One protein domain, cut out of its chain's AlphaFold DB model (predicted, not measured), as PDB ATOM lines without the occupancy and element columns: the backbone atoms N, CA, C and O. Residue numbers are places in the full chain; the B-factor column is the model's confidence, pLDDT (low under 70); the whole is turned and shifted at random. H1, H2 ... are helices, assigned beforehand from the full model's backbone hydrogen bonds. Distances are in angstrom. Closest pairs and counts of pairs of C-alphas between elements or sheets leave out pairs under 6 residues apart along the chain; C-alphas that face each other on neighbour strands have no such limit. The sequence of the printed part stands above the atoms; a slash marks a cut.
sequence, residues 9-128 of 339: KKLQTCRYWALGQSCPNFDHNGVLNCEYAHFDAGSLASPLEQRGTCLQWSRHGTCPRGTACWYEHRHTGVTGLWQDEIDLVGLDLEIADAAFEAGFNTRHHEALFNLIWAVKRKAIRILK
ATOM      1  N   LYS A   9     -52.418  -4.755 -56.960       54.41
ATOM      2  CA  LYS A   9     -51.295  -4.374 -56.084       54.41
ATOM      3  C   LYS A   9     -51.738  -4.048 -54.653       54.41
ATOM      4  O   LYS A   9     -51.024  -4.375 -53.709       54.41
ATOM      5  N   LYS A  10     -52.949  -3.503 -54.476       58.44
ATOM      6  CA  LYS A  10     -53.550  -3.237 -53.154       58.44
ATOM      7  C   LYS A  10     -54.051  -4.503 -52.453       58.44
ATOM      8  O   LYS A  10     -54.444  -4.437 -51.295       58.44
ATOM      9  N   LEU A  11     -54.044  -5.650 -53.131       57.75
ATOM     10  CA  LEU A  11     -54.319  -6.953 -52.520       57.75
ATOM     11  C   LEU A  11     -53.039  -7.644 -52.028       57.75
ATOM     12  O   LEU A  11     -53.127  -8.643 -51.323       57.75
ATOM     13  N   GLN A  12     -51.862  -7.126 -52.388       60.91
ATOM     14  CA  GLN A  12     -50.570  -7.702 -52.029       60.91
ATOM     15  C   GLN A  12     -49.956  -6.942 -50.855       60.91
ATOM     16  O   GLN A  12     -49.810  -5.720 -50.901       60.91
ATOM     17  N   THR A  13     -49.560  -7.666 -49.809       64.56
ATOM     18  CA  THR A  13     -48.926  -7.070 -48.628       64.56
ATOM     19  C   THR A  13     -47.538  -6.527 -48.965       64.56
ATOM     20  O   THR A  13     -46.725  -7.191 -49.616       64.56
ATOM     21  N   CYS A  14     -47.233  -5.318 -48.496       68.62
ATOM     22  CA  CYS A  14     -45.912  -4.723 -48.667       68.62
ATOM     23  C   CYS A  14     -44.819  -5.564 -48.000       68.62
ATOM     24  O   CYS A  14     -44.900  -5.897 -46.815       68.62
ATOM     25  N   ARG A  15     -43.724  -5.815 -48.733       63.72
ATOM     26  CA  ARG A  15     -42.607  -6.635 -48.248       63.72
ATOM     27  C   ARG A  15     -41.980  -6.120 -46.957       63.72
ATOM     28  O   ARG A  15     -41.662  -6.889 -46.057       63.72
ATOM     29  N   TYR A  16     -41.754  -4.817 -46.886       63.06
ATOM     30  CA  TYR A  16     -41.105  -4.209 -45.731       63.06
ATOM     31  C   TYR A  16     -42.036  -4.112 -44.524       63.06
ATOM     32  O   TYR A  16     -41.561  -4.185 -43.400       63.06
ATOM     33  N   TRP A  17     -43.342  -4.010 -44.769       70.06
ATOM     34  CA  TRP A  17     -44.361  -4.022 -43.726       70.06
ATOM     35  C   TRP A  17     -44.569  -5.422 -43.139       70.06
ATOM     36  O   TRP A  17     -44.703  -5.567 -41.935       70.06
ATOM     37  N   ALA A  18     -44.525  -6.464 -43.974       64.19
ATOM     38  CA  ALA A  18     -44.677  -7.849 -43.528       64.19
ATOM     39  C   ALA A  18     -43.438  -8.409 -42.802       64.19
ATOM     40  O   ALA A  18     -43.576  -9.253 -41.921       64.19
ATOM     41  N   LEU A  19     -42.223  -7.991 -43.194       55.50
ATOM     42  CA  LEU A  19     -40.961  -8.570 -42.692       55.50
ATOM     43  C   LEU A  19     -40.152  -7.635 -41.775       55.50
ATOM     44  O   LEU A  19     -39.158  -8.067 -41.184       55.50
ATOM     45  N   GLY A  20     -40.493  -6.349 -41.739       56.22
ATOM     46  CA  GLY A  20     -39.738  -5.292 -41.068       56.22
ATOM     47  C   GLY A  20     -40.572  -4.558 -40.023       56.22
ATOM     48  O   GLY A  20     -41.757  -4.813 -39.867       56.22
ATOM     49  N   GLN A  21     -39.936  -3.640 -39.292       58.59
ATOM     50  CA  GLN A  21     -40.628  -2.812 -38.292       58.59
ATOM     51  C   GLN A  21     -41.561  -1.774 -38.933       58.59
ATOM     52  O   GLN A  21     -42.524  -1.348 -38.308       58.59
ATOM     53  N   SER A  22     -41.263  -1.349 -40.163       68.00
ATOM     54  CA  SER A  22     -42.053  -0.370 -40.909       68.00
ATOM     55  C   SER A  22     -41.740  -0.428 -42.409       68.00
ATOM     56  O   SER A  22     -40.705  -0.949 -42.842       68.00
ATOM     57  N   CYS A  23     -42.643   0.117 -43.228       76.00
ATOM     58  CA  CYS A  23     -42.394   0.314 -44.651       76.00
ATOM     59  C   CYS A  23     -41.566   1.591 -44.870       76.00
ATOM     60  O   CYS A  23     -41.968   2.640 -44.391       76.00
ATOM     61  N   PRO A  24     -40.457   1.560 -45.629       75.44
ATOM     62  CA  PRO A  24     -39.638   2.747 -45.876       75.44
ATOM     63  C   PRO A  24     -40.248   3.719 -46.901       75.44
ATOM     64  O   PRO A  24     -39.663   4.766 -47.160       75.44
ATOM     65  N   ASN A  25     -41.383   3.381 -47.527       77.06
ATOM     66  CA  ASN A  25     -41.999   4.194 -48.579       77.06
ATOM     67  C   ASN A  25     -42.954   5.234 -47.992       77.06
ATOM     68  O   ASN A  25     -44.171   5.136 -48.159       77.06
ATOM     69  N   PHE A  26     -42.386   6.233 -47.334       78.62
ATOM     70  CA  PHE A  26     -43.073   7.478 -47.019       78.62
ATOM     71  C   PHE A  26     -42.669   8.547 -48.037       78.62
ATOM     72  O   PHE A  26     -41.550   8.531 -48.557       78.62
ATOM     73  N   ASP A  27     -43.589   9.443 -48.380       73.12
ATOM     74  CA  ASP A  27     -43.255  10.642 -49.137       73.12
ATOM     75  C   ASP A  27     -42.585  11.701 -48.241       73.12
ATOM     76  O   ASP A  27     -42.367  11.498 -47.045       73.12
ATOM     77  N   HIS A  28     -42.229  12.843 -48.831       70.81
ATOM     78  CA  HIS A  28     -41.577  13.950 -48.125       70.81
ATOM     79  C   HIS A  28     -42.442  14.571 -47.013       70.81
ATOM     80  O   HIS A  28     -41.901  15.270 -46.163       70.81
ATOM     81  N   ASN A  29     -43.751  14.298 -46.998       79.38
ATOM     82  CA  ASN A  29     -44.697  14.779 -45.992       79.38
ATOM     83  C   ASN A  29     -44.998  13.717 -44.922       79.38
ATOM     84  O   ASN A  29     -45.877  13.921 -44.088       79.38
ATOM     85  N   GLY A  30     -44.306  12.574 -44.948       75.50
ATOM     86  CA  GLY A  30     -44.565  11.467 -44.030       75.50
ATOM     87  C   GLY A  30     -45.837  10.679 -44.360       75.50
ATOM     88  O   GLY A  30     -46.298   9.900 -43.529       75.50
ATOM     89  N   VAL A  31     -46.405  10.836 -45.560       79.25
ATOM     90  CA  VAL A  31     -47.557  10.053 -46.018       79.25
ATOM     91  C   VAL A  31     -47.070   8.767 -46.676       79.25
ATOM     92  O   VAL A  31     -46.157   8.746 -47.500       79.25
ATOM     93  N   LEU A  32     -47.685   7.654 -46.297       75.81
ATOM     94  CA  LEU A  32     -47.340   6.318 -46.756       75.81
ATOM     95  C   LEU A  32     -47.680   6.141 -48.247       75.81
ATOM     96  O   LEU A  32     -48.834   5.938 -48.611       75.81
ATOM     97  N   ASN A  33     -46.670   6.192 -49.118       83.00
ATOM     98  CA  ASN A  33     -46.812   6.167 -50.579       83.00
ATOM     99  C   ASN A  33     -46.382   4.815 -51.182       83.00
ATOM    100  O   ASN A  33     -45.651   4.740 -52.174       83.00
ATOM    101  N   CYS A  34     -46.766   3.714 -50.539       78.06
ATOM    102  CA  CYS A  34     -46.496   2.385 -51.073       78.06
ATOM    103  C   CYS A  34     -47.667   1.899 -51.919       78.06
ATOM    104  O   CYS A  34     -48.813   1.934 -51.488       78.06
ATOM    105  N   GLU A  35     -47.359   1.353 -53.092       74.38
ATOM    106  CA  GLU A  35     -48.349   0.742 -53.993       74.38
ATOM    107  C   GLU A  35     -48.918  -0.590 -53.469       74.38
ATOM    108  O   GLU A  35     -49.851  -1.136 -54.052       74.38
ATOM    109  N   TYR A  36     -48.342  -1.109 -52.384       73.94
ATOM    110  CA  TYR A  36     -48.701  -2.373 -51.752       73.94
ATOM    111  C   TYR A  36     -49.455  -2.101 -50.460       73.94
ATOM    112  O   TYR A  36     -49.239  -1.079 -49.807       73.94
ATOM    113  N   ALA A  37     -50.301  -3.040 -50.063       67.69
ATOM    114  CA  ALA A  37     -51.110  -2.866 -48.880       67.69
ATOM    115  C   ALA A  37     -50.282  -2.875 -47.593       67.69
ATOM    116  O   ALA A  37     -49.441  -3.749 -47.358       67.69
ATOM    117  N   HIS A  38     -50.594  -1.905 -46.743       67.50
ATOM    118  CA  HIS A  38     -50.167  -1.813 -45.354       67.50
ATOM    119  C   HIS A  38     -51.380  -2.035 -44.475       67.50
ATOM    120  O   HIS A  38     -51.837  -1.137 -43.775       67.50
ATOM    121  N   PHE A  39     -51.975  -3.217 -44.604       63.56
ATOM    122  CA  PHE A  39     -53.023  -3.597 -43.678       63.56
ATOM    123  C   PHE A  39     -52.450  -3.558 -42.270       63.56
ATOM    124  O   PHE A  39     -51.266  -3.862 -42.084       63.56
ATOM    125  N   ASP A  40     -53.284  -3.181 -41.306       50.09
ATOM    126  CA  ASP A  40     -53.000  -3.373 -39.896       50.09
ATOM    127  C   ASP A  40     -52.773  -4.875 -39.670       50.09
ATOM    128  O   ASP A  40     -53.642  -5.630 -39.257       50.09
ATOM    129  N   ALA A  41     -51.536  -5.305 -39.891       48.38
ATOM    130  CA  ALA A  41     -50.919  -6.369 -39.132       48.38
ATOM    131  C   ALA A  41     -50.629  -5.866 -37.703       48.38
ATOM    132  O   ALA A  41     -49.759  -6.416 -37.028       48.38
ATOM    133  N   GLY A  42     -51.321  -4.794 -37.267       33.62
ATOM    134  CA  GLY A  42     -51.325  -4.242 -35.931       33.62
ATOM    135  C   GLY A  42     -51.405  -5.391 -34.954       33.62
ATOM    136  O   GLY A  42     -52.311  -6.213 -35.026       33.62
ATOM    137  N   SER A  43     -50.382  -5.512 -34.117       36.81
ATOM    138  CA  SER A  43     -50.216  -6.585 -33.129       36.81
ATOM    139  C   SER A  43     -50.258  -8.048 -33.620       36.81
ATOM    140  O   SER A  43     -49.803  -8.907 -32.880       36.81
ATOM    141  N   LEU A  44     -50.648  -8.356 -34.866       37.72
ATOM    142  CA  LEU A  44     -50.671  -9.711 -35.450       37.72
ATOM    143  C   LEU A  44     -49.270 -10.247 -35.789       37.72
ATOM    144  O   LEU A  44     -49.121 -11.354 -36.301       37.72
ATOM    145  N   ALA A  45     -48.226  -9.464 -35.517       40.62
ATOM    146  CA  ALA A  45     -46.830  -9.872 -35.604       40.62
ATOM    147  C   ALA A  45     -46.331 -10.575 -34.327       40.62
ATOM    148  O   ALA A  45     -45.130 -10.568 -34.055       40.62
ATOM    149  N   SER A  46     -47.214 -11.198 -33.539       42.53
ATOM    150  CA  SER A  46     -46.771 -12.345 -32.751       42.53
ATOM    151  C   SER A  46     -46.623 -13.545 -33.705       42.53
ATOM    152  O   SER A  46     -47.423 -13.686 -34.634       42.53
ATOM    153  N   PRO A  47     -45.627 -14.431 -33.520       43.78
ATOM    154  CA  PRO A  47     -45.507 -15.681 -34.284       43.78
ATOM    155  C   PRO A  47     -46.788 -16.540 -34.308       43.78
ATOM    156  O   PRO A  47     -46.903 -17.444 -35.128       43.78
ATOM    157  N   LEU A  48     -47.746 -16.245 -33.421       40.75
ATOM    158  CA  LEU A  48     -48.987 -16.979 -33.203       40.75
ATOM    159  C   LEU A  48     -50.185 -16.427 -34.000       40.75
ATOM    160  O   LEU A  48     -51.174 -17.140 -34.151       40.75
ATOM    161  N   GLU A  49     -50.131 -15.192 -34.515       45.25
ATOM    162  CA  GLU A  49     -51.341 -14.478 -34.968       45.25
ATOM    163  C   GLU A  49     -51.331 -14.008 -36.426       45.25
ATOM    164  O   GLU A  49     -52.303 -13.403 -36.885       45.25
ATOM    165  N   GLN A  50     -50.303 -14.337 -37.214       52.50
ATOM    166  CA  GLN A  50     -50.388 -14.120 -38.657       52.50
ATOM    167  C   GLN A  50     -51.420 -15.071 -39.267       52.50
ATOM    168  O   GLN A  50     -51.140 -16.234 -39.572       52.50
ATOM    169  N   ARG A  51     -52.632 -14.557 -39.488       60.09
ATOM    170  CA  ARG A  51     -53.664 -15.238 -40.268       60.09
ATOM    171  C   ARG A  51     -53.167 -15.342 -41.706       60.09
ATOM    172  O   ARG A  51     -53.263 -14.407 -42.496       60.09
ATOM    173  N   GLY A  52     -52.558 -16.475 -42.040       68.12
ATOM    174  CA  GLY A  52     -52.138 -16.739 -43.408       68.12
ATOM    175  C   GLY A  52     -53.330 -16.844 -44.364       68.12
ATOM    176  O   GLY A  52     -54.494 -16.783 -43.967       68.12
ATOM    177  N   THR A  53     -53.030 -17.009 -45.644       75.00
ATOM    178  CA  THR A  53     -54.019 -17.205 -46.702       75.00
ATOM    179  C   THR A  53     -54.743 -18.519 -46.453       75.00
ATOM    180  O   THR A  53     -54.106 -19.542 -46.188       75.00
ATOM    181  N   CYS A  54     -56.069 -18.520 -46.549       79.56
ATOM    182  CA  CYS A  54     -56.843 -19.755 -46.551       79.56
ATOM    183  C   CYS A  54     -56.539 -20.558 -47.830       79.56
ATOM    184  O   CYS A  54     -56.838 -20.084 -48.925       79.56
ATOM    185  N   LEU A  55     -55.985 -21.769 -47.715       78.94
ATOM    186  CA  LEU A  55     -55.656 -22.651 -48.843       78.94
ATOM    187  C   LEU A  55     -56.904 -23.064 -49.613       78.94
ATOM    188  O   LEU A  55     -56.896 -23.020 -50.837       78.94
ATOM    189  N   GLN A  56     -57.988 -23.406 -48.912       81.12
ATOM    190  CA  GLN A  56     -59.262 -23.771 -49.540       81.12
ATOM    191  C   GLN A  56     -59.791 -22.625 -50.410       81.12
ATOM    192  O   GLN A  56     -60.045 -22.810 -51.599       81.12
ATOM    193  N   TRP A  57     -59.835 -21.411 -49.853       86.75
ATOM    194  CA  TRP A  57     -60.203 -20.217 -50.612       86.75
ATOM    195  C   TRP A  57     -59.227 -19.937 -51.760       86.75
ATOM    196  O   TRP A  57     -59.658 -19.639 -52.865       86.75
ATOM    197  N   SER A  58     -57.920 -20.072 -51.529       81.50
ATOM    198  CA  SER A  58     -56.901 -19.801 -52.546       81.50
ATOM    199  C   SER A  58     -56.942 -20.788 -53.712       81.50
ATOM    200  O   SER A  58     -56.688 -20.386 -54.843       81.50
ATOM    201  N   ARG A  59     -57.220 -22.072 -53.457       81.81
ATOM    202  CA  ARG A  59     -57.263 -23.130 -54.480       81.81
ATOM    203  C   ARG A  59     -58.594 -23.141 -55.232       81.81
ATOM    204  O   ARG A  59     -58.608 -23.378 -56.435       81.81
ATOM    205  N   HIS A  60     -59.701 -22.869 -54.541       85.19
ATOM    206  CA  HIS A  60     -61.050 -23.064 -55.085       85.19
ATOM    207  C   HIS A  60     -61.848 -21.765 -55.266       85.19
ATOM    208  O   HIS A  60     -63.003 -21.805 -55.686       85.19
ATOM    209  N   GLY A  61     -61.283 -20.608 -54.906       84.50
ATOM    210  CA  GLY A  61     -61.971 -19.310 -54.888       84.50
ATOM    211  C   GLY A  61     -63.068 -19.195 -53.822       84.50
ATOM    212  O   GLY A  61     -63.687 -18.143 -53.668       84.50
ATOM    213  N   THR A  62     -63.325 -20.271 -53.080       88.69
ATOM    214  CA  THR A  62     -64.383 -20.393 -52.080       88.69
ATOM    215  C   THR A  62     -63.856 -21.184 -50.892       88.69
ATOM    216  O   THR A  62     -63.000 -22.051 -51.031       88.69
ATOM    217  N   CYS A  63     -64.339 -20.866 -49.697       87.81
ATOM    218  CA  CYS A  63     -64.009 -21.614 -48.491       87.81
ATOM    219  C   CYS A  63     -65.305 -21.907 -47.741       87.81
ATOM    220  O   CYS A  63     -66.104 -20.984 -47.550       87.81
ATOM    221  N   PRO A  64     -65.516 -23.155 -47.283       84.38
ATOM    222  CA  PRO A  64     -66.754 -23.556 -46.616       84.38
ATOM    223  C   PRO A  64     -67.004 -22.784 -45.315       84.38
ATOM    224  O   PRO A  64     -68.142 -22.670 -44.875       84.38
ATOM    225  N   ARG A  65     -65.953 -22.213 -44.711       82.19
ATOM    226  CA  ARG A  65     -66.062 -21.377 -43.508       82.19
ATOM    227  C   ARG A  65     -66.476 -19.931 -43.808       82.19
ATOM    228  O   ARG A  65     -66.805 -19.207 -42.876       82.19
ATOM    229  N   GLY A  66     -66.466 -19.493 -45.071       86.25
ATOM    230  CA  GLY A  66     -66.869 -18.137 -45.456       86.25
ATOM    231  C   GLY A  66     -66.164 -17.054 -44.629       86.25
ATOM    232  O   GLY A  66     -64.964 -17.125 -44.383       86.25
ATOM    233  N   THR A  67     -66.909 -16.062 -44.150       76.62
ATOM    234  CA  THR A  67     -66.377 -14.996 -43.281       76.62
ATOM    235  C   THR A  67     -65.953 -15.476 -41.888       76.62
ATOM    236  O   THR A  67     -65.216 -14.767 -41.211       76.62
ATOM    237  N   ALA A  68     -66.362 -16.678 -41.464       73.38
ATOM    238  CA  ALA A  68     -65.939 -17.299 -40.207       73.38
ATOM    239  C   ALA A  68     -64.601 -18.052 -40.330       73.38
ATOM    240  O   ALA A  68     -64.147 -18.696 -39.379       73.38
ATOM    241  N   CYS A  69     -63.952 -18.006 -41.499       75.12
ATOM    242  CA  CYS A  69     -62.626 -18.572 -41.676       75.12
ATOM    243  C   CYS A  69     -61.609 -17.848 -40.785       75.12
ATOM    244  O   CYS A  69     -61.519 -16.623 -40.773       75.12
ATOM    245  N   TRP A  70     -60.815 -18.621 -40.047       70.69
ATOM    246  CA  TRP A  70     -59.739 -18.082 -39.210       70.69
ATOM    247  C   TRP A  70     -58.568 -17.540 -40.035       70.69
ATOM    248  O   TRP A  70     -57.721 -16.826 -39.509       70.69
ATOM    249  N   TYR A  71     -58.540 -17.862 -41.326       75.25
ATOM    250  CA  TYR A  71     -57.531 -17.448 -42.286       75.25
ATOM    251  C   TYR A  71     -58.097 -16.416 -43.243       75.25
ATOM    252  O   TYR A  71     -59.300 -16.370 -43.505       75.25
ATOM    253  N   GLU A  72     -57.220 -15.605 -43.813       76.25
ATOM    254  CA  GLU A  72     -57.666 -14.539 -44.687       76.25
ATOM    255  C   GLU A  72     -58.035 -15.090 -46.071       76.25
ATOM    256  O   GLU A  72     -57.303 -15.871 -46.685       76.25
ATOM    257  N   HIS A  73     -59.191 -14.666 -46.583       81.38
ATOM    258  CA  HIS A  73     -59.648 -14.929 -47.952       81.38
ATOM    259  C   HIS A  73     -59.060 -13.898 -48.920       81.38
ATOM    260  O   HIS A  73     -59.767 -13.177 -49.619       81.38
ATOM    261  N   ARG A  74     -57.737 -13.772 -48.866       70.44
ATOM    262  CA  ARG A  74     -56.894 -12.962 -49.743       70.44
ATOM    263  C   ARG A  74     -55.494 -13.545 -49.707       70.44
ATOM    264  O   ARG A  74     -55.121 -14.200 -48.738       70.44
ATOM    265  N   HIS A  75     -54.705 -13.296 -50.738       66.06
ATOM    266  CA  HIS A  75     -53.318 -13.739 -50.750       66.06
ATOM    267  C   HIS A  75     -52.502 -12.863 -49.790       66.06
ATOM    268  O   HIS A  75     -52.268 -11.700 -50.083       66.06
ATOM    269  N   THR A  76     -52.043 -13.414 -48.665       58.97
ATOM    270  CA  THR A  76     -51.265 -12.751 -47.585       58.97
ATOM    271  C   THR A  76     -49.766 -13.051 -47.598       58.97
ATOM    272  O   THR A  76     -48.982 -12.344 -46.971       58.97
ATOM    273  N   GLY A  77     -49.360 -14.068 -48.361       55.94
ATOM    274  CA  GLY A  77     -47.949 -14.397 -48.622       55.94
ATOM    275  C   GLY A  77     -47.373 -15.335 -47.588       55.94
ATOM    276  O   GLY A  77     -46.222 -15.740 -47.684       55.94
ATOM    277  N   VAL A  78     -48.221 -15.701 -46.637       53.28
ATOM    278  CA  VAL A  78     -48.004 -16.718 -45.634       53.28
ATOM    279  C   VAL A  78     -49.132 -17.712 -45.850       53.28
ATOM    280  O   VAL A  78     -50.302 -17.342 -45.750       53.28
ATOM    281  N   THR A  79     -48.825 -18.954 -46.206       55.69
ATOM    282  CA  THR A  79     -49.799 -20.039 -46.063       55.69
ATOM    283  C   THR A  79     -50.096 -20.170 -44.578       55.69
ATOM    284  O   THR A  79     -49.181 -20.163 -43.755       55.69
ATOM    285  N   GLY A  80     -51.377 -20.158 -44.207       55.59
ATOM    286  CA  GLY A  80     -51.743 -20.196 -42.796       55.59
ATOM    287  C   GLY A  80     -51.134 -21.414 -42.116       55.59
ATOM    288  O   GLY A  80     -51.351 -22.538 -42.564       55.59
ATOM    289  N   LEU A  81     -50.389 -21.184 -41.032       51.59
ATOM    290  CA  LEU A  81     -49.981 -22.252 -40.126       51.59
ATOM    291  C   LEU A  81     -51.237 -23.027 -39.706       51.59
ATOM    292  O   LEU A  81     -52.239 -22.395 -39.373       51.59
ATOM    293  N   TRP A  82     -51.170 -24.363 -39.708       55.88
ATOM    294  CA  TRP A  82     -52.233 -25.280 -39.247       55.88
ATOM    295  C   TRP A  82     -53.378 -25.600 -40.224       55.88
ATOM    296  O   TRP A  82     -54.480 -25.924 -39.793       55.88
ATOM    297  N   GLN A  83     -53.131 -25.567 -41.535       62.72
ATOM    298  CA  GLN A  83     -54.110 -26.008 -42.544       62.72
ATOM    299  C   GLN A  83     -53.896 -27.458 -43.023       62.72
ATOM    300  O   GLN A  83     -54.216 -27.774 -44.165       62.72
ATOM    301  N   ASP A  84     -53.350 -28.315 -42.150       59.41
ATOM    302  CA  ASP A  84     -53.009 -29.741 -42.348       59.41
ATOM    303  C   ASP A  84     -51.977 -30.059 -43.450       59.41
ATOM    304  O   ASP A  84     -51.243 -31.038 -43.340       59.41
ATOM    305  N   GLU A  85     -51.835 -29.205 -44.460       61.94
ATOM    306  CA  GLU A  85     -50.880 -29.329 -45.558       61.94
ATOM    307  C   GLU A  85     -50.109 -28.008 -45.703       61.94
ATOM    308  O   GLU A  85     -50.706 -26.948 -45.914       61.94
ATOM    309  N   ILE A  86     -48.779 -28.043 -45.556       64.75
ATOM    310  CA  ILE A  86     -47.936 -26.882 -45.862       64.75
ATOM    311  C   ILE A  86     -47.432 -27.023 -47.291       64.75
ATOM    312  O   ILE A  86     -46.591 -27.866 -47.588       64.75
ATOM    313  N   ASP A  87     -47.922 -26.147 -48.158       66.25
ATOM    314  CA  ASP A  87     -47.420 -25.995 -49.518       66.25
ATOM    315  C   ASP A  87     -46.204 -25.048 -49.489       66.25
ATOM    316  O   ASP A  87     -46.357 -23.823 -49.415       66.25
ATOM    317  N   LEU A  88     -44.993 -25.616 -49.430       71.44
ATOM    318  CA  LEU A  88     -43.730 -24.874 -49.516       71.44
ATOM    319  C   LEU A  88     -43.211 -24.900 -50.953       71.44
ATOM    320  O   LEU A  88     -43.171 -25.945 -51.594       71.44
ATOM    321  N   VAL A  89     -42.766 -23.747 -51.454       68.81
ATOM    322  CA  VAL A  89     -42.232 -23.612 -52.817       68.81
ATOM    323  C   VAL A  89     -41.016 -22.688 -52.856       68.81
ATOM    324  O   VAL A  89     -40.888 -21.762 -52.050       68.81
ATOM    325  N   GLY A  90     -40.134 -22.908 -53.834       79.38
ATOM    326  CA  GLY A  90     -38.934 -22.092 -54.045       79.38
ATOM    327  C   GLY A  90     -38.001 -22.104 -52.832       79.38
ATOM    328  O   GLY A  90     -37.785 -23.150 -52.231       79.38
ATOM    329  N   LEU A  91     -37.507 -20.927 -52.435       75.38
ATOM    330  CA  LEU A  91     -36.572 -20.777 -51.311       75.38
ATOM    331  C   LEU A  91     -37.107 -21.361 -49.991       75.38
ATOM    332  O   LEU A  91     -36.330 -21.833 -49.171       75.38
ATOM    333  N   ASP A  92     -38.424 -21.329 -49.768       79.06
ATOM    334  CA  ASP A  92     -39.012 -21.871 -48.536       79.06
ATOM    335  C   ASP A  92     -38.922 -23.395 -48.479       79.06
ATOM    336  O   ASP A  92     -38.694 -23.952 -47.406       79.06
ATOM    337  N   LEU A  93     -39.052 -24.046 -49.637       79.56
ATOM    338  CA  LEU A  93     -38.853 -25.484 -49.776       79.56
ATOM    339  C   LEU A  93     -37.373 -25.838 -49.619       79.56
ATOM    340  O   LEU A  93     -37.055 -26.711 -48.827       79.56
ATOM    341  N   GLU A  94     -36.469 -25.098 -50.268       81.25
ATOM    342  CA  GLU A  94     -35.018 -25.316 -50.141       81.25
ATOM    343  C   GLU A  94     -34.544 -25.228 -48.681       81.25
ATOM    344  O   GLU A  94     -33.747 -26.047 -48.226       81.25
ATOM    345  N   ILE A  95     -35.056 -24.254 -47.918       82.50
ATOM    346  CA  ILE A  95     -34.742 -24.127 -46.489       82.50
ATOM    347  C   ILE A  95     -35.318 -25.305 -45.696       82.50
ATOM    348  O   ILE A  95     -34.660 -25.798 -44.780       82.50
ATOM    349  N   ALA A  96     -36.540 -25.738 -46.007       81.56
ATOM    350  CA  ALA A  96     -37.176 -26.849 -45.312       81.56
ATOM    351  C   ALA A  96     -36.489 -28.190 -45.589       81.56
ATOM    352  O   ALA A  96     -36.280 -28.951 -44.644       81.56
ATOM    353  N   ASP A  97     -36.081 -28.438 -46.832       83.94
ATOM    354  CA  ASP A  97     -35.326 -29.625 -47.232       83.94
ATOM    355  C   ASP A  97     -33.961 -29.648 -46.537       83.94
ATOM    356  O   ASP A  97     -33.625 -30.623 -45.868       83.94
ATOM    357  N   ALA A  98     -33.222 -28.532 -46.561       88.19
ATOM    358  CA  ALA A  98     -31.945 -28.424 -45.855       88.19
ATOM    359  C   ALA A  98     -32.094 -28.618 -44.334       88.19
ATOM    360  O   ALA A  98     -31.250 -29.238 -43.688       88.19
ATOM    361  N   ALA A  99     -33.176 -28.102 -43.740       90.81
ATOM    362  CA  ALA A  99     -33.469 -28.311 -42.327       90.81
ATOM    363  C   ALA A  99     -33.759 -29.791 -42.036       90.81
ATOM    364  O   ALA A  99     -33.226 -30.341 -41.070       90.81
ATOM    365  N   PHE A 100     -34.568 -30.441 -42.874       90.38
ATOM    366  CA  PHE A 100     -34.877 -31.862 -42.758       90.38
ATOM    367  C   PHE A 100     -33.614 -32.726 -42.841       90.38
ATOM    368  O   PHE A 100     -33.393 -33.568 -41.971       90.38
ATOM    369  N   GLU A 101     -32.750 -32.472 -43.827       88.56
ATOM    370  CA  GLU A 101     -31.466 -33.166 -43.991       88.56
ATOM    371  C   GLU A 101     -30.528 -32.957 -42.793       88.56
ATOM    372  O   GLU A 101     -29.811 -33.874 -42.394       88.56
ATOM    373  N   ALA A 102     -30.583 -31.785 -42.152       92.12
ATOM    374  CA  ALA A 102     -29.845 -31.485 -40.925       92.12
ATOM    375  C   ALA A 102     -30.446 -32.127 -39.654       92.12
ATOM    376  O   ALA A 102     -29.958 -31.882 -38.549       92.12
ATOM    377  N   GLY A 103     -31.510 -32.929 -39.779       92.56
ATOM    378  CA  GLY A 103     -32.186 -33.584 -38.656       92.56
ATOM    379  C   GLY A 103     -33.150 -32.677 -37.885       92.56
ATOM    380  O   GLY A 103     -33.569 -33.016 -36.777       92.56
ATOM    381  N   PHE A 104     -33.518 -31.520 -38.440       90.88
ATOM    382  CA  PHE A 104     -34.530 -30.651 -37.852       90.88
ATOM    383  C   PHE A 104     -35.923 -31.278 -37.980       90.88
ATOM    384  O   PHE A 104     -36.300 -31.804 -39.028       90.88
ATOM    385  N   ASN A 105     -36.737 -31.179 -36.926       85.88
ATOM    386  CA  ASN A 105     -38.107 -31.684 -36.951       85.88
ATOM    387  C   ASN A 105     -39.025 -30.769 -37.781       85.88
ATOM    388  O   ASN A 105     -39.699 -29.888 -37.245       85.88
ATOM    389  N   THR A 106     -39.091 -31.005 -39.092       80.88
ATOM    390  CA  THR A 106     -39.936 -30.244 -40.029       80.88
ATOM    391  C   THR A 106     -41.436 -30.449 -39.819       80.88
ATOM    392  O   THR A 106     -42.227 -29.620 -40.264       80.88
ATOM    393  N   ARG A 107     -41.849 -31.482 -39.068       76.75
ATOM    394  CA  ARG A 107     -43.252 -31.656 -38.651       76.75
ATOM    395  C   ARG A 107     -43.675 -30.631 -37.601       76.75
ATOM    396  O   ARG A 107     -44.864 -30.377 -37.439       76.75
ATOM    397  N   HIS A 108     -42.723 -30.016 -36.897       79.31
ATOM    398  CA  HIS A 108     -43.015 -28.896 -36.010       79.31
ATOM    399  C   HIS A 108     -43.135 -27.610 -36.833       79.31
ATOM    400  O   HIS A 108     -42.217 -26.792 -36.892       79.31
ATOM    401  N   HIS A 109     -44.297 -27.430 -37.460       72.00
ATOM    402  CA  HIS A 109     -44.575 -26.357 -38.417       72.00
ATOM    403  C   HIS A 109     -44.159 -24.967 -37.911       72.00
ATOM    404  O   HIS A 109     -43.492 -24.226 -38.622       72.00
ATOM    405  N   GLU A 110     -44.458 -24.635 -36.656       67.88
ATOM    406  CA  GLU A 110     -44.050 -23.361 -36.051       67.88
ATOM    407  C   GLU A 110     -42.526 -23.162 -36.032       67.88
ATOM    408  O   GLU A 110     -42.023 -22.094 -36.377       67.88
ATOM    409  N   ALA A 111     -41.772 -24.202 -35.675       71.00
ATOM    410  CA  ALA A 111     -40.323 -24.136 -35.591       71.00
ATOM    411  C   ALA A 111     -39.713 -24.030 -36.997       71.00
ATOM    412  O   ALA A 111     -38.789 -23.245 -37.211       71.00
ATOM    413  N   LEU A 112     -40.285 -24.753 -37.966       78.62
ATOM    414  CA  LEU A 112     -39.901 -24.681 -39.374       78.62
ATOM    415  C   LEU A 112     -40.141 -23.283 -39.958       78.62
ATOM    416  O   LEU A 112     -39.242 -22.702 -40.566       78.62
ATOM    417  N   PHE A 113     -41.314 -22.696 -39.723       72.31
ATOM    418  CA  PHE A 113     -41.593 -21.332 -40.166       72.31
ATOM    419  C   PHE A 113     -40.672 -20.322 -39.480       72.31
ATOM    420  O   PHE A 113     -40.109 -19.469 -40.163       72.31
ATOM    421  N   ASN A 114     -40.438 -20.435 -38.170       71.81
ATOM    422  CA  ASN A 114     -39.493 -19.567 -37.462       71.81
ATOM    423  C   ASN A 114     -38.087 -19.613 -38.077       71.81
ATOM    424  O   ASN A 114     -37.451 -18.565 -38.233       71.81
ATOM    425  N   LEU A 115     -37.627 -20.800 -38.484       80.69
ATOM    426  CA  LEU A 115     -36.362 -20.983 -39.190       80.69
ATOM    427  C   LEU A 115     -36.373 -20.304 -40.567       80.69
ATOM    428  O   LEU A 115     -35.516 -19.459 -40.832       80.69
ATOM    429  N   ILE A 116     -37.368 -20.602 -41.408       78.62
ATOM    430  CA  ILE A 116     -37.542 -19.989 -42.737       78.62
ATOM    431  C   ILE A 116     -37.524 -18.456 -42.632       78.62
ATOM    432  O   ILE A 116     -36.810 -17.755 -43.358       78.62
ATOM    433  N   TRP A 117     -38.251 -17.917 -41.657       73.69
ATOM    434  CA  TRP A 117     -38.315 -16.489 -41.378       73.69
ATOM    435  C   TRP A 117     -36.996 -15.905 -40.874       73.69
ATOM    436  O   TRP A 117     -36.639 -14.777 -41.234       73.69
ATOM    437  N   ALA A 118     -36.258 -16.627 -40.031       73.44
ATOM    438  CA  ALA A 118     -34.940 -16.205 -39.574       73.44
ATOM    439  C   ALA A 118     -33.954 -16.097 -40.747       73.44
ATOM    440  O   ALA A 118     -33.286 -15.064 -40.887       73.44
ATOM    441  N   VAL A 119     -33.935 -17.099 -41.631       80.56
ATOM    442  CA  VAL A 119     -33.090 -17.130 -42.834       80.56
ATOM    443  C   VAL A 119     -33.444 -15.977 -43.773       80.56
ATOM    444  O   VAL A 119     -32.573 -15.172 -44.115       80.56
ATOM    445  N   LYS A 120     -34.730 -15.797 -44.108       77.56
ATOM    446  CA  LYS A 120     -35.197 -14.685 -44.955       77.56
ATOM    447  C   LYS A 120     -34.815 -13.315 -44.390       77.56
ATOM    448  O   LYS A 120     -34.344 -12.447 -45.129       77.56
ATOM    449  N   ARG A 121     -34.974 -13.100 -43.077       68.94
ATOM    450  CA  ARG A 121     -34.586 -11.836 -42.424       68.94
ATOM    451  C   ARG A 121     -33.080 -11.601 -42.480       68.94
ATOM    452  O   ARG A 121     -32.662 -10.467 -42.721       68.94
ATOM    453  N   LYS A 122     -32.261 -12.635 -42.279       73.00
ATOM    454  CA  LYS A 122     -30.800 -12.524 -42.401       73.00
ATOM    455  C   LYS A 122     -30.372 -12.212 -43.832       73.00
ATOM    456  O   LYS A 122     -29.606 -11.269 -44.011       73.00
ATOM    457  N   ALA A 123     -30.938 -12.889 -44.829       73.38
ATOM    458  CA  ALA A 123     -30.666 -12.615 -46.240       73.38
ATOM    459  C   ALA A 123     -30.982 -11.153 -46.611       73.38
ATOM    460  O   ALA A 123     -30.161 -10.469 -47.216       73.38
ATOM    461  N   ILE A 124     -32.129 -10.622 -46.169       63.31
ATOM    462  CA  ILE A 124     -32.504  -9.217 -46.419       63.31
ATOM    463  C   ILE A 124     -31.527  -8.231 -45.768       63.31
ATOM    464  O   ILE A 124     -31.251  -7.182 -46.346       63.31
ATOM    465  N   ARG A 125     -31.017  -8.538 -44.568       65.62
ATOM    466  CA  ARG A 125     -30.036  -7.681 -43.885       65.62
ATOM    467  C   ARG A 125     -28.693  -7.663 -44.614       65.62
ATOM    468  O   ARG A 125     -28.106  -6.596 -44.729       65.62
ATOM    469  N   ILE A 126     -28.243  -8.809 -45.127       68.94
ATOM    470  CA  ILE A 126     -26.988  -8.920 -45.891       68.94
ATOM    471  C   ILE A 126     -27.082  -8.134 -47.208       68.94
ATOM    472  O   ILE A 126     -26.133  -7.464 -47.600       68.94
ATOM    473  N   LEU A 127     -28.252  -8.130 -47.851       61.31
ATOM    474  CA  LEU A 127     -28.490  -7.419 -49.111       61.31
ATOM    475  C   LEU A 127     -28.621  -5.886 -48.973       61.31
ATOM    476  O   LEU A 127     -28.889  -5.217 -49.970       61.31
ATOM    477  N   LYS A 128     -28.444  -5.303 -47.776       57.69
ATOM    478  CA  LYS A 128     -28.508  -3.845 -47.553       57.69
ATOM    479  C   LYS A 128     -27.172  -3.238 -47.084       57.69
ATOM    480  O   LYS A 128     -27.041  -2.926 -45.900       57.69
TER     481      LYS A 128
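What this domain is: This is residues 9 to 128 of the 339 residues of the protein "C3H1-type domain-containing protein" of Exophiala mesophila (UniProt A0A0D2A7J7). Little regular structure: long winding loops make most of this domain, with one packed pair of helices, H3 and H4, at one side and two short helices, H1 and H2, set among the loops, apart from each other. The loop after H1 reaches Asn 29, at the opposite end from Gly 103 in the H3 to H4 link. The printed part has 120 residues, 40 in four named helices in the order H1, H2, H3, H4, and no named strand: all helix. It is only just compact, close to loose, with a radius of gyration of the C-alphas of 15.8 A, spanning 50 by 41 by 24 A.

How they stand to each other: H1, residues 15 to 19, is close to but not clearly touching H4, residues 109 to 126; their closest C-alphas, Leu 19 and Arg 121, are 7.2 A apart. H2, residues 55 to 60, touches no helix. H3, residues 91 to 101, touches residues 112 to 116 of H4, opposite ways at a steep tilt of 60 degrees; their closest C-alphas, Ile 95 and Ile 116, are 6.2 A apart. Every O i to N i+4 pair in H1, H2, H3 and H4 is within hydrogen-bond range.

Where its parts are: H1 begins at C-alpha 15 (-42.607, -6.635, -48.248). H3 is 15.3 A long and H4 25.9 A, ending at C-alpha 126 (-26.988, -8.920, -45.891).

The domain as a whole: The C-alphas farthest apart, Asn 29 and Gly 103, are 50.5 A apart. The printed part has no cut. The links H1 to H2 and H2 to H3 are long, with 35 and 30 residues. Mean pLDDT of the printed part is 70.3, with 50 residues under 70, among them 37 to 52 and 75 to 87.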